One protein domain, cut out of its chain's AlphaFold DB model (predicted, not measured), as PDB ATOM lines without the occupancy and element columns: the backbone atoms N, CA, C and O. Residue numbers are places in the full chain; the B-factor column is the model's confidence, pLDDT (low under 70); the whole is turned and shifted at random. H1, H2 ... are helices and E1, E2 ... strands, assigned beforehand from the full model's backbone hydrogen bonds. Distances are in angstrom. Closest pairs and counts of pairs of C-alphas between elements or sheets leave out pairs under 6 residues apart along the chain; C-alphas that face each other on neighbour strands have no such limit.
ATOM      1  N   VAL A   4     202.162 216.917 119.701       51.09
ATOM      2  CA  VAL A   4     201.260 217.868 120.378       51.09
ATOM      3  C   VAL A   4     202.071 218.749 121.321       51.09
ATOM      4  O   VAL A   4     202.768 218.246 122.197       51.09
ATOM      5  N   GLY A   5     201.979 220.067 121.126       49.19
ATOM      6  CA  GLY A   5     202.664 221.100 121.903       49.19
ATOM      7  C   GLY A   5     201.814 221.623 123.061       49.19
ATOM      8  O   GLY A   5     201.359 222.750 123.035       49.19
ATOM      9  N   TYR A   6     201.598 220.760 124.046       55.53
ATOM     10  CA  TYR A   6     201.356 221.005 125.475       55.53
ATOM     11  C   TYR A   6     200.641 222.267 126.031       55.53
ATOM     12  O   TYR A   6     201.027 223.410 125.801       55.53
ATOM     13  N   TYR A   7     199.688 221.994 126.937       46.97
ATOM     14  CA  TYR A   7     199.634 222.507 128.322       46.97
ATOM     15  C   TYR A   7     199.038 221.380 129.199       46.97
ATOM     16  O   TYR A   7     197.930 220.918 128.909       46.97
ATOM     17  N   GLN A   8     199.747 220.942 130.249       41.47
ATOM     18  CA  GLN A   8     199.411 219.799 131.135       41.47
ATOM     19  C   GLN A   8     197.971 219.813 131.679       41.47
ATOM     20  O   GLN A   8     197.363 218.768 131.899       41.47
ATOM     21  N   PHE A   9     197.400 221.004 131.865       40.88
ATOM     22  CA  PHE A   9     196.082 221.183 132.476       40.88
ATOM     23  C   PHE A   9     194.899 220.977 131.528       40.88
ATOM     24  O   PHE A   9     193.766 220.869 131.992       40.88
ATOM     25  N   LEU A  10     195.121 220.951 130.211       41.59
ATOM     26  CA  LEU A  10     194.016 220.935 129.246       41.59
ATOM     27  C   LEU A  10     193.726 219.553 128.677       41.59
ATOM     28  O   LEU A  10     192.607 219.312 128.225       41.59
ATOM     29  N   ILE A  11     194.704 218.649 128.662       44.66
ATOM     30  CA  ILE A  11     194.554 217.394 127.942       44.66
ATOM     31  C   ILE A  11     195.326 216.292 128.667       44.66
ATOM     32  O   ILE A  11     196.538 216.162 128.506       44.66
ATOM     33  N   LYS A  12     194.620 215.468 129.450       44.69
ATOM     34  CA  LYS A  12     195.204 214.213 129.927       44.69
ATOM     35  C   LYS A  12     195.540 213.314 128.715       44.69
ATOM     36  O   LYS A  12     194.789 213.331 127.734       44.69
ATOM     37  N   PRO A  13     196.627 212.523 128.749       45.00
ATOM     38  CA  PRO A  13     197.050 211.676 127.625       45.00
ATOM     39  C   PRO A  13     195.962 210.718 127.106       45.00
ATOM     40  O   PRO A  13     195.938 210.388 125.922       45.00
ATOM     41  N   ASP A  14     195.032 210.311 127.973       44.81
ATOM     42  CA  ASP A  14     193.876 209.455 127.683       44.81
ATOM     43  C   ASP A  14     192.723 210.174 126.948       44.81
ATOM     44  O   ASP A  14     191.896 209.516 126.318       44.81
ATOM     45  N   LEU A  15     192.674 211.512 126.945       40.06
ATOM     46  CA  LEU A  15     191.628 212.300 126.271       40.06
ATOM     47  C   LEU A  15     191.877 212.513 124.764       40.06
ATOM     48  O   LEU A  15     190.990 213.000 124.062       40.06
ATOM     49  N   VAL A  16     193.054 212.145 124.238       45.47
ATOM     50  CA  VAL A  16     193.482 212.483 122.860       45.47
ATOM     51  C   VAL A  16     193.538 211.300 121.910       45.47
ATOM     52  O   VAL A  16     194.140 211.365 120.842       45.47
ATOM     53  N   SER A  17     192.797 210.240 122.199       40.94
ATOM     54  CA  SER A  17     192.320 209.323 121.164       40.94
ATOM     55  C   SER A  17     191.213 209.987 120.324       40.94
ATOM     56  O   SER A  17     190.090 209.491 120.226       40.94
ATOM     57  N   TYR A  18     191.507 211.136 119.702       40.09
ATOM     58  CA  TYR A  18     190.626 211.781 118.726       40.09
ATOM     59  C   TYR A  18     190.722 211.006 117.405       40.09
ATOM     60  O   TYR A  18     191.521 211.322 116.529       40.09
ATOM     61  N   ARG A  19     189.950 209.914 117.351       40.38
ATOM     62  CA  ARG A  19     189.570 208.982 116.267       40.38
ATOM     63  C   ARG A  19     190.565 208.560 115.167       40.38
ATOM     64  O   ARG A  19     190.407 207.437 114.712       40.38
ATOM     65  N   HIS A  20     191.587 209.319 114.767       46.81
ATOM     66  CA  HIS A  20     192.538 208.932 113.707       46.81
ATOM     67  C   HIS A  20     193.963 209.520 113.842       46.81
ATOM     68  O   HIS A  20     194.770 209.347 112.927       46.81
ATOM     69  N   ALA A  21     194.321 210.190 114.946       49.75
ATOM     70  CA  ALA A  21     195.656 210.774 115.126       49.75
ATOM     71  C   ALA A  21     196.465 210.072 116.233       49.75
ATOM     72  O   ALA A  21     195.995 209.935 117.358       49.75
ATOM     73  N   LYS A  22     197.704 209.654 115.925       53.75
ATOM     74  CA  LYS A  22     198.712 209.310 116.944       53.75
ATOM     75  C   LYS A  22     199.346 210.603 117.435       53.75
ATOM     76  O   LYS A  22     199.937 211.322 116.631       53.75
ATOM     77  N   LEU A  23     199.212 210.881 118.724       58.81
ATOM     78  CA  LEU A  23     199.699 212.101 119.353       58.81
ATOM     79  C   LEU A  23     200.757 211.722 120.386       58.81
ATOM     80  O   LEU A  23     200.560 210.786 121.156       58.81
ATOM     81  N   LYS A  24     201.892 212.420 120.362       65.31
ATOM     82  CA  LYS A  24     202.950 212.300 121.369       65.31
ATOM     83  C   LYS A  24     202.997 213.617 122.134       65.31
ATOM     84  O   LYS A  24     203.135 214.667 121.499       65.31
ATOM     85  N   ALA A  25     202.838 213.550 123.454       67.56
ATOM     86  CA  ALA A  25     203.153 214.675 124.320       67.56
ATOM     87  C   ALA A  25     204.656 214.944 124.206       67.56
ATOM     88  O   ALA A  25     205.455 214.008 124.211       67.56
ATOM     89  N   LEU A  26     205.032 216.206 124.011       69.06
ATOM     90  CA  LEU A  26     206.446 216.574 123.985       69.06
ATOM     91  C   LEU A  26     207.065 216.550 125.382       69.06
ATOM     92  O   LEU A  26     208.265 216.351 125.490       69.06
ATOM     93  N   ASP A  27     206.244 216.702 126.412       67.44
ATOM     94  CA  ASP A  27     206.633 216.618 127.807       67.44
ATOM     95  C   ASP A  27     205.931 215.405 128.441       67.44
ATOM     96  O   ASP A  27     204.707 215.388 128.601       67.44
ATOM     97  N   ASP A  28     206.706 214.346 128.675       73.00
ATOM     98  CA  ASP A  28     206.317 213.169 129.452       73.00
ATOM     99  C   ASP A  28     207.382 212.971 130.536       73.00
ATOM    100  O   ASP A  28     208.418 212.351 130.275       73.00
ATOM    101  N   PRO A  29     207.152 213.490 131.751       66.88
ATOM    102  CA  PRO A  29     208.159 213.468 132.804       66.88
ATOM    103  C   PRO A  29     208.367 212.059 133.386       66.88
ATOM    104  O   PRO A  29     209.345 211.813 134.093       66.88
ATOM    105  N   SER A  30     207.490 211.102 133.057       72.38
ATOM    106  CA  SER A  30     207.670 209.680 133.372       72.38
ATOM    107  C   SER A  30     208.460 208.916 132.301       72.38
ATOM    108  O   SER A  30     208.917 207.798 132.547       72.38
ATOM    109  N   GLY A  31     208.630 209.519 131.123       73.62
ATOM    110  CA  GLY A  31     209.322 208.939 129.986       73.62
ATOM    111  C   GLY A  31     210.846 208.969 130.122       73.62
ATOM    112  O   GLY A  31     211.441 209.810 130.790       73.62
ATOM    113  N   GLU A  32     211.497 208.037 129.428       76.88
ATOM    114  CA  GLU A  32     212.962 207.984 129.295       76.88
ATOM    115  C   GLU A  32     213.458 208.731 128.038       76.88
ATOM    116  O   GLU A  32     214.652 208.986 127.880       76.88
ATOM    117  N   GLU A  33     212.544 209.103 127.137       83.06
ATOM    118  CA  GLU A  33     212.840 209.852 125.916       83.06
ATOM    119  C   GLU A  33     212.465 211.327 126.060       83.06
ATOM    120  O   GLU A  33     211.287 211.674 126.139       83.06
ATOM    121  N   PHE A  34     213.457 212.208 125.963       85.44
ATOM    122  CA  PHE A  34     213.237 213.655 125.943       85.44
ATOM    123  C   PHE A  34     212.995 214.170 124.519       85.44
ATOM    124  O   PHE A  34     213.655 213.709 123.575       85.44
ATOM    125  N   PRO A  35     212.123 215.174 124.330       85.12
ATOM    126  CA  PRO A  35     211.890 215.770 123.020       85.12
ATOM    127  C   PRO A  35     213.181 216.420 122.491       85.12
ATOM    128  O   PRO A  35     213.973 216.963 123.268       85.12
ATOM    129  N   PRO A  36     213.441 216.396 121.175       88.12
ATOM    130  CA  PRO A  36     214.555 217.148 120.606       88.12
ATOM    131  C   PRO A  36     214.327 218.659 120.770       88.12
ATOM    132  O   PRO A  36     213.190 219.127 120.764       88.12
ATOM    133  N   ALA A  37     215.407 219.443 120.836       90.00
ATOM    134  CA  ALA A  37     215.308 220.908 120.860       90.00
ATOM    135  C   ALA A  37     214.756 221.487 119.542       90.00
ATOM    136  O   ALA A  37     214.244 222.601 119.523       90.00
ATOM    137  N   THR A  38     214.833 220.738 118.441       91.69
ATOM    138  CA  THR A  38     214.186 221.072 117.168       91.69
ATOM    139  C   THR A  38     213.068 220.078 116.903       91.69
ATOM    140  O   THR A  38     213.319 218.884 116.762       91.69
ATOM    141  N   VAL A  39     211.838 220.574 116.805       87.56
ATOM    142  CA  VAL A  39     210.641 219.749 116.632       87.56
ATOM    143  C   VAL A  39     210.044 220.000 115.255       87.56
ATOM    144  O   VAL A  39     209.782 221.146 114.887       87.56
ATOM    145  N   SER A  40     209.802 218.926 114.502       86.81
ATOM    146  CA  SER A  40     209.179 218.967 113.176       86.81
ATOM    147  C   SER A  40     207.830 218.262 113.184       86.81
ATOM    148  O   SER A  40     207.736 217.101 113.575       86.81
ATOM    149  N   GLY A  41     206.787 218.919 112.688       85.56
ATOM    150  CA  GLY A  41     205.471 218.310 112.530       85.56
ATOM    151  C   GLY A  41     204.336 219.320 112.570       85.56
ATOM    152  O   GLY A  41     204.526 220.514 112.344       85.56
ATOM    153  N   THR A  42     203.137 218.817 112.850       86.06
ATOM    154  CA  THR A  42     202.012 219.651 113.283       86.06
ATOM    155  C   THR A  42     202.117 219.809 114.786       86.06
ATOM    156  O   THR A  42     202.205 218.769 115.424       86.06
ATOM    157  N   LEU A  43     202.085 221.038 115.309       85.81
ATOM    158  CA  LEU A  43     202.058 221.364 116.737       85.81
ATOM    159  C   LEU A  43     200.704 221.978 117.089       85.81
ATOM    160  O   LEU A  43     200.252 222.897 116.411       85.81
ATOM    161  N   LEU A  44     200.070 221.485 118.149       86.06
ATOM    162  CA  LEU A  44     198.880 222.101 118.744       86.06
ATOM    163  C   LEU A  44     199.311 222.798 120.024       86.06
ATOM    164  O   LEU A  44     199.812 222.100 120.894       86.06
ATOM    165  N   VAL A  45     199.139 224.116 120.117       84.00
ATOM    166  CA  VAL A  45     199.700 224.952 121.189       84.00
ATOM    167  C   VAL A  45     198.606 225.815 121.797       84.00
ATOM    168  O   VAL A  45     197.866 226.471 121.068       84.00
ATOM    169  N   HIS A  46     198.476 225.840 123.124       85.88
ATOM    170  CA  HIS A  46     197.557 226.785 123.762       85.88
ATOM    171  C   HIS A  46     198.030 228.225 123.513       85.88
ATOM    172  O   HIS A  46     199.226 228.497 123.547       85.88
ATOM    173  N   ALA A  47     197.117 229.172 123.304       87.25
ATOM    174  CA  ALA A  47     197.461 230.550 122.956       87.25
ATOM    175  C   ALA A  47     198.399 231.215 123.982       87.25
ATOM    176  O   ALA A  47     199.250 232.011 123.594       87.25
ATOM    177  N   SER A  48     198.308 230.848 125.269       86.00
ATOM    178  CA  SER A  48     199.249 231.326 126.296       86.00
ATOM    179  C   SER A  48     200.670 230.780 126.129       86.00
ATOM    180  O   SER A  48     201.611 231.453 126.519       86.00
ATOM    181  N   GLY A  49     200.848 229.600 125.528       82.88
ATOM    182  CA  GLY A  49     202.164 229.006 125.262       82.88
ATOM    183  C   GLY A  49     202.912 229.659 124.100       82.88
ATOM    184  O   GLY A  49     204.118 229.493 123.972       82.88
ATOM    185  N   ALA A  50     202.212 230.428 123.262       86.69
ATOM    186  CA  ALA A  50     202.825 231.278 122.241       86.69
ATOM    187  C   ALA A  50     203.043 232.727 122.727       86.69
ATOM    188  O   ALA A  50     203.593 233.547 121.988       86.69
ATOM    189  N   ALA A  51     202.598 233.068 123.940       86.56
ATOM    190  CA  ALA A  51     202.810 234.387 124.522       86.56
ATOM    191  C   ALA A  51     204.240 234.516 125.084       86.56
ATOM    192  O   ALA A  51     204.850 233.508 125.443       86.56
ATOM    193  N   PRO A  52     204.793 235.741 125.183       87.12
ATOM    194  CA  PRO A  52     206.072 235.954 125.850       87.12
ATOM    195  C   PRO A  52     206.040 235.446 127.295       87.12
ATOM    196  O   PRO A  52     205.123 235.770 128.049       87.12
ATOM    197  N   ALA A  53     207.078 234.716 127.691       83.56
ATOM    198  CA  ALA A  53     207.297 234.266 129.060       83.56
ATOM    199  C   ALA A  53     208.746 234.544 129.471       83.56
ATOM    200  O   ALA A  53     209.637 234.589 128.632       83.56
ATOM    201  N   ILE A  54     209.006 234.756 130.760       78.25
ATOM    202  CA  ILE A  54     210.361 235.113 131.215       78.25
ATOM    203  C   ILE A  54     211.326 233.923 131.062       78.25
ATOM    204  O   ILE A  54     212.470 234.112 130.654       78.25
ATOM    205  N   TRP A  55     210.854 232.708 131.353       73.75
ATOM    206  CA  TRP A  55     211.698 231.507 131.409       73.75
ATOM    207  C   TRP A  55     211.362 230.472 130.330       73.75
ATOM    208  O   TRP A  55     212.250 229.782 129.845       73.75
ATOM    209  N   SER A  56     210.108 230.409 129.883       77.44
ATOM    210  CA  SER A  56     209.619 229.407 128.929       77.44
ATOM    211  C   SER A  56     209.241 229.985 127.558       77.44
ATOM    212  O   SER A  56     208.482 229.367 126.821       77.44
ATOM    213  N   ASP A  57     209.769 231.157 127.166       87.19
ATOM    214  CA  ASP A  57     209.410 231.784 125.878       87.19
ATOM    215  C   ASP A  57     209.685 230.845 124.698       87.19
ATOM    216  O   ASP A  57     210.801 230.359 124.492       87.19
ATOM    217  N   HIS A  58     208.668 230.627 123.873       89.69
ATOM    218  CA  HIS A  58     208.785 229.895 122.621       89.69
ATOM    219  C   HIS A  58     208.807 230.884 121.458       89.69
ATOM    220  O   HIS A  58     207.908 230.905 120.616       89.69
ATOM    221  N   LYS A  59     209.863 231.705 121.398       91.31
ATOM    222  CA  LYS A  59     210.026 232.774 120.400       91.31
ATOM    223  C   LYS A  59     209.728 232.313 118.966       91.31
ATOM    224  O   LYS A  59     209.026 233.010 118.242       91.31
ATOM    225  N   ALA A  60     210.175 231.112 118.588       93.12
ATOM    226  CA  ALA A  60     209.930 230.543 117.262       93.12
ATOM    227  C   ALA A  60     208.434 230.349 116.936       93.12
ATOM    228  O   ALA A  60     208.042 230.503 115.784       93.12
ATOM    229  N   LEU A  61     207.593 230.029 117.926       92.25
ATOM    230  CA  LEU A  61     206.136 229.929 117.754       92.25
ATOM    231  C   LEU A  61     205.463 231.298 117.737       92.25
ATOM    232  O   LEU A  61     204.485 231.495 117.022       92.25
ATOM    233  N   ARG A  62     205.994 232.244 118.514       90.06
ATOM    234  CA  ARG A  62     205.492 233.619 118.599       90.06
ATOM    235  C   ARG A  62     205.747 234.420 117.323       90.06
ATOM    236  O   ARG A  62     204.918 235.237 116.936       90.06
ATOM    237  N   GLU A  63     206.887 234.191 116.679       93.50
ATOM    238  CA  GLU A  63     207.247 234.804 115.394       93.50
ATOM    239  C   GLU A  63     206.606 234.085 114.199       93.50
ATOM    240  O   GLU A  63     206.518 234.648 113.108       93.50
ATOM    241  N   ALA A  64     206.141 232.852 114.393       94.19
ATOM    242  CA  ALA A  64     205.449 232.097 113.365       94.19
ATOM    243  C   ALA A  64     203.955 232.431 113.316       94.19
ATOM    244  O   ALA A  64     203.296 232.637 114.335       94.19
ATOM    245  N   GLN A  65     203.388 232.395 112.112       93.88
ATOM    246  CA  GLN A  65     201.944 232.467 111.933       93.88
ATOM    247  C   GLN A  65     201.337 231.060 112.082       93.88
ATOM    248  O   GLN A  65     201.773 230.143 111.377       93.88
ATOM    249  N   PRO A  66     200.348 230.853 112.971       94.75
ATOM    250  CA  PRO A  66     199.634 229.586 113.029       94.75
ATOM    251  C   PRO A  66     198.871 229.360 111.717       94.75
ATOM    252  O   PRO A  66     198.322 230.292 111.129       94.75
ATOM    253  N   VAL A  67     198.840 228.110 111.263       95.94
ATOM    254  CA  VAL A  67     198.145 227.695 110.036       95.94
ATOM    255  C   VAL A  67     196.649 227.474 110.254       95.94
ATOM    256  O   VAL A  67     195.901 227.437 109.282       95.94
ATOM    257  N   ASP A  68     196.219 227.304 111.507       93.50
ATOM    258  CA  ASP A  68     194.815 227.160 111.899       93.50
ATOM    259  C   ASP A  68     194.625 227.548 113.382       93.50
ATOM    260  O   ASP A  68     195.594 227.647 114.145       93.50
ATOM    261  N   ARG A  69     193.379 227.778 113.802       91.44
ATOM    262  CA  ARG A  69     193.014 228.131 115.176       91.44
ATOM    263  C   ARG A  69     191.663 227.536 115.563       91.44
ATOM    264  O   ARG A  69     190.651 227.765 114.910       91.44
ATOM    265  N   MET A  70     191.631 226.884 116.720       87.69
ATOM    266  CA  MET A  70     190.430 226.310 117.328       87.69
ATOM    267  C   MET A  70     190.254 226.892 118.734       87.69
ATOM    268  O   MET A  70     190.823 226.399 119.707       87.69
ATOM    269  N   GLY A  71     189.507 227.992 118.851       89.44
ATOM    270  CA  GLY A  71     189.348 228.700 120.126       89.44
ATOM    271  C   GLY A  71     190.687 229.230 120.655       89.44
ATOM    272  O   GLY A  71     191.268 230.137 120.057       89.44
ATOM    273  N   ASN A  72     191.178 228.662 121.761       88.31
ATOM    274  CA  ASN A  72     192.481 228.990 122.358       88.31
ATOM    275  C   ASN A  72     193.604 228.025 121.955       88.31
ATOM    276  O   ASN A  72     194.695 228.105 122.509       88.31
ATOM    277  N   VAL A  73     193.363 227.123 121.006       87.06
ATOM    278  CA  VAL A  73     194.396 226.245 120.449       87.06
ATOM    279  C   VAL A  73     194.851 226.803 119.106       87.06
ATOM    280  O   VAL A  73     194.041 227.034 118.211       87.06
ATOM    281  N   LEU A  74     196.153 227.022 118.973       89.75
ATOM    282  CA  LEU A  74     196.841 227.419 117.753       89.75
ATOM    283  C   LEU A  74     197.460 226.181 117.106       89.75
ATOM    284  O   LEU A  74     198.061 225.350 117.790       89.75
ATOM    285  N   VAL A  75     197.329 226.058 115.789       89.44
ATOM    286  CA  VAL A  75     197.924 224.962 115.021       89.44
ATOM    287  C   VAL A  75     199.103 225.505 114.235       89.44
ATOM    288  O   VAL A  75     198.948 226.416 113.428       89.44
ATOM    289  N   TYR A  76     200.276 224.916 114.420       91.81
ATOM    290  CA  TYR A  76     201.473 225.204 113.637       91.81
ATOM    291  C   TYR A  76     201.841 223.986 112.797       91.81
ATOM    292  O   TYR A  76     201.578 222.850 113.192       91.81
ATOM    293  N   ARG A  77     202.472 224.203 111.643       91.38
ATOM    294  CA  ARG A  77     203.024 223.124 110.820       91.38
ATOM    295  C   ARG A  77     204.382 223.545 110.290       91.38
ATOM    296  O   ARG A  77     204.475 224.517 109.551       91.38
ATOM    297  N   GLY A  78     205.417 222.795 110.641       91.94
ATOM    298  CA  GLY A  78     206.773 223.122 110.225       91.94
ATOM    299  C   GLY A  78     207.819 222.521 111.144       91.94
ATOM    300  O   GLY A  78     207.562 221.529 111.825       91.94
ATOM    301  N   THR A  79     208.995 223.140 111.137       92.56
ATOM    302  CA  THR A  79     210.125 222.788 111.994       92.56
ATOM    303  C   THR A  79     210.496 224.002 112.823       92.56
ATOM    304  O   THR A  79     210.751 225.065 112.264       92.56
ATOM    305  N   TYR A  80     210.531 223.840 114.142       92.69
ATOM    306  CA  TYR A  80     210.746 224.935 115.080       92.69
ATOM    307  C   TYR A  80     211.835 224.568 116.081       92.69
ATOM    308  O   TYR A  80     211.875 223.446 116.583       92.69
ATOM    309  N   TYR A  81     212.708 225.526 116.381       93.31
ATOM    310  CA  TYR A  81     213.654 225.416 117.485       93.31
ATOM    311  C   TYR A  81     212.951 225.822 118.785       93.31
ATOM    312  O   TYR A  81     212.621 226.991 118.983       93.31
ATOM    313  N   LEU A  82     212.680 224.833 119.634       91.44
ATOM    314  CA  LEU A  82     211.914 224.914 120.875       91.44
ATOM    315  C   LEU A  82     212.739 224.336 122.044       91.44
ATOM    316  O   LEU A  82     212.325 223.359 122.668       91.44
ATOM    317  N   PRO A  83     213.913 224.917 122.362       92.38
ATOM    318  CA  PRO A  83     214.819 224.377 123.381       92.38
ATOM    319  C   PRO A  83     214.176 224.332 124.767       92.38
ATOM    320  O   PRO A  83     214.451 223.425 125.546       92.38
ATOM    321  N   ASN A  84     213.271 225.273 125.046       89.88
ATOM    322  CA  ASN A  84     212.585 225.350 126.325       89.88
ATOM    323  C   ASN A  84     211.686 224.138 126.583       89.88
ATOM    324  O   ASN A  84     211.671 223.681 127.711       89.88
TER     325      ASN A  84
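This is residues 4 to 84 of the 186 residues of an uncharacterized protein of Acidobacteria bacterium (UniProt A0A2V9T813). Two long antiparallel strands, E1 and E3, run side by side and both bend sharply, with short E2 beside E3 in one small sheet; the small helices H2 and H3 graze this sheet, while small H1 lies away from it, joined to E1 by the long loop of residues 17 to 37. The 81 printed residues have three named helices and three named strands, in the order H1, E1, H2, H3, E2, E3; the three strands make an antiparallel sheet ordered E1, E3, E2, and the class is mixed, helices and strands, with under half of the residues in named elements. The whole is compact, with a radius of gyration of the C-alphas of 12.4 A and spans of 30 by 30 by 23 A.

Find C-alpha 13 at (197.050, 211.676, 127.625), where H1 runs to residue 16, 6.0 A. At C-alpha 38, (214.186, 221.072, 117.168), E1 starts and reaches residue 46, 18.8 A on, bending by 99 degrees at residue 41. Then come H2, residues 47 to 50, 5.5 A, H3, residues 59 to 63, 6.1 A, and E2, residues 68 to 70, 7.0 A. E3, residues 73 to 81, spans 19.5 A, bends by 94 degrees at residue 78 and ends at C-alpha 81, (213.654, 225.416, 117.485).

Look across E1 and E3, antiparallel at 161 degrees: N 39 and O 80 are within hydrogen-bond range at 2.9 A. E2 and E3 form a hairpin, at 141 degrees, with N 70 and O 73 at 2.8 A. E1, H2, H3 and E2 make a split strand-helix-strand unit, two strands running the same way with E3 between them, its crossover right-handed. H2 and H3 each only graze the sheet; the closest C-alphas of H3 and E3, Ala 60 and Tyr 80, are 6.1 A apart. H2 and H3 only just touch, with 3 pairs of C-alphas within 8 A, the closest being Ala 50 and Arg 62 at 5.1 A. H1 is not on the sheet and is apart from H2 and H3. In H3 the O i to N i+4 pair is within hydrogen-bond range; H1 and H2 are too short for one, and their single O i to N i+3 pair is within range in H2 but not in H1.

The two C-alphas farthest apart, Arg 19 and Ile 54, are 36.6 A apart. The printed part has no cut, and the long link is H1 to E1, 21 residues. Expect low confidence at residues 4 to 27 and 29, with pLDDT under 70; the mean of the printed part is 76.0.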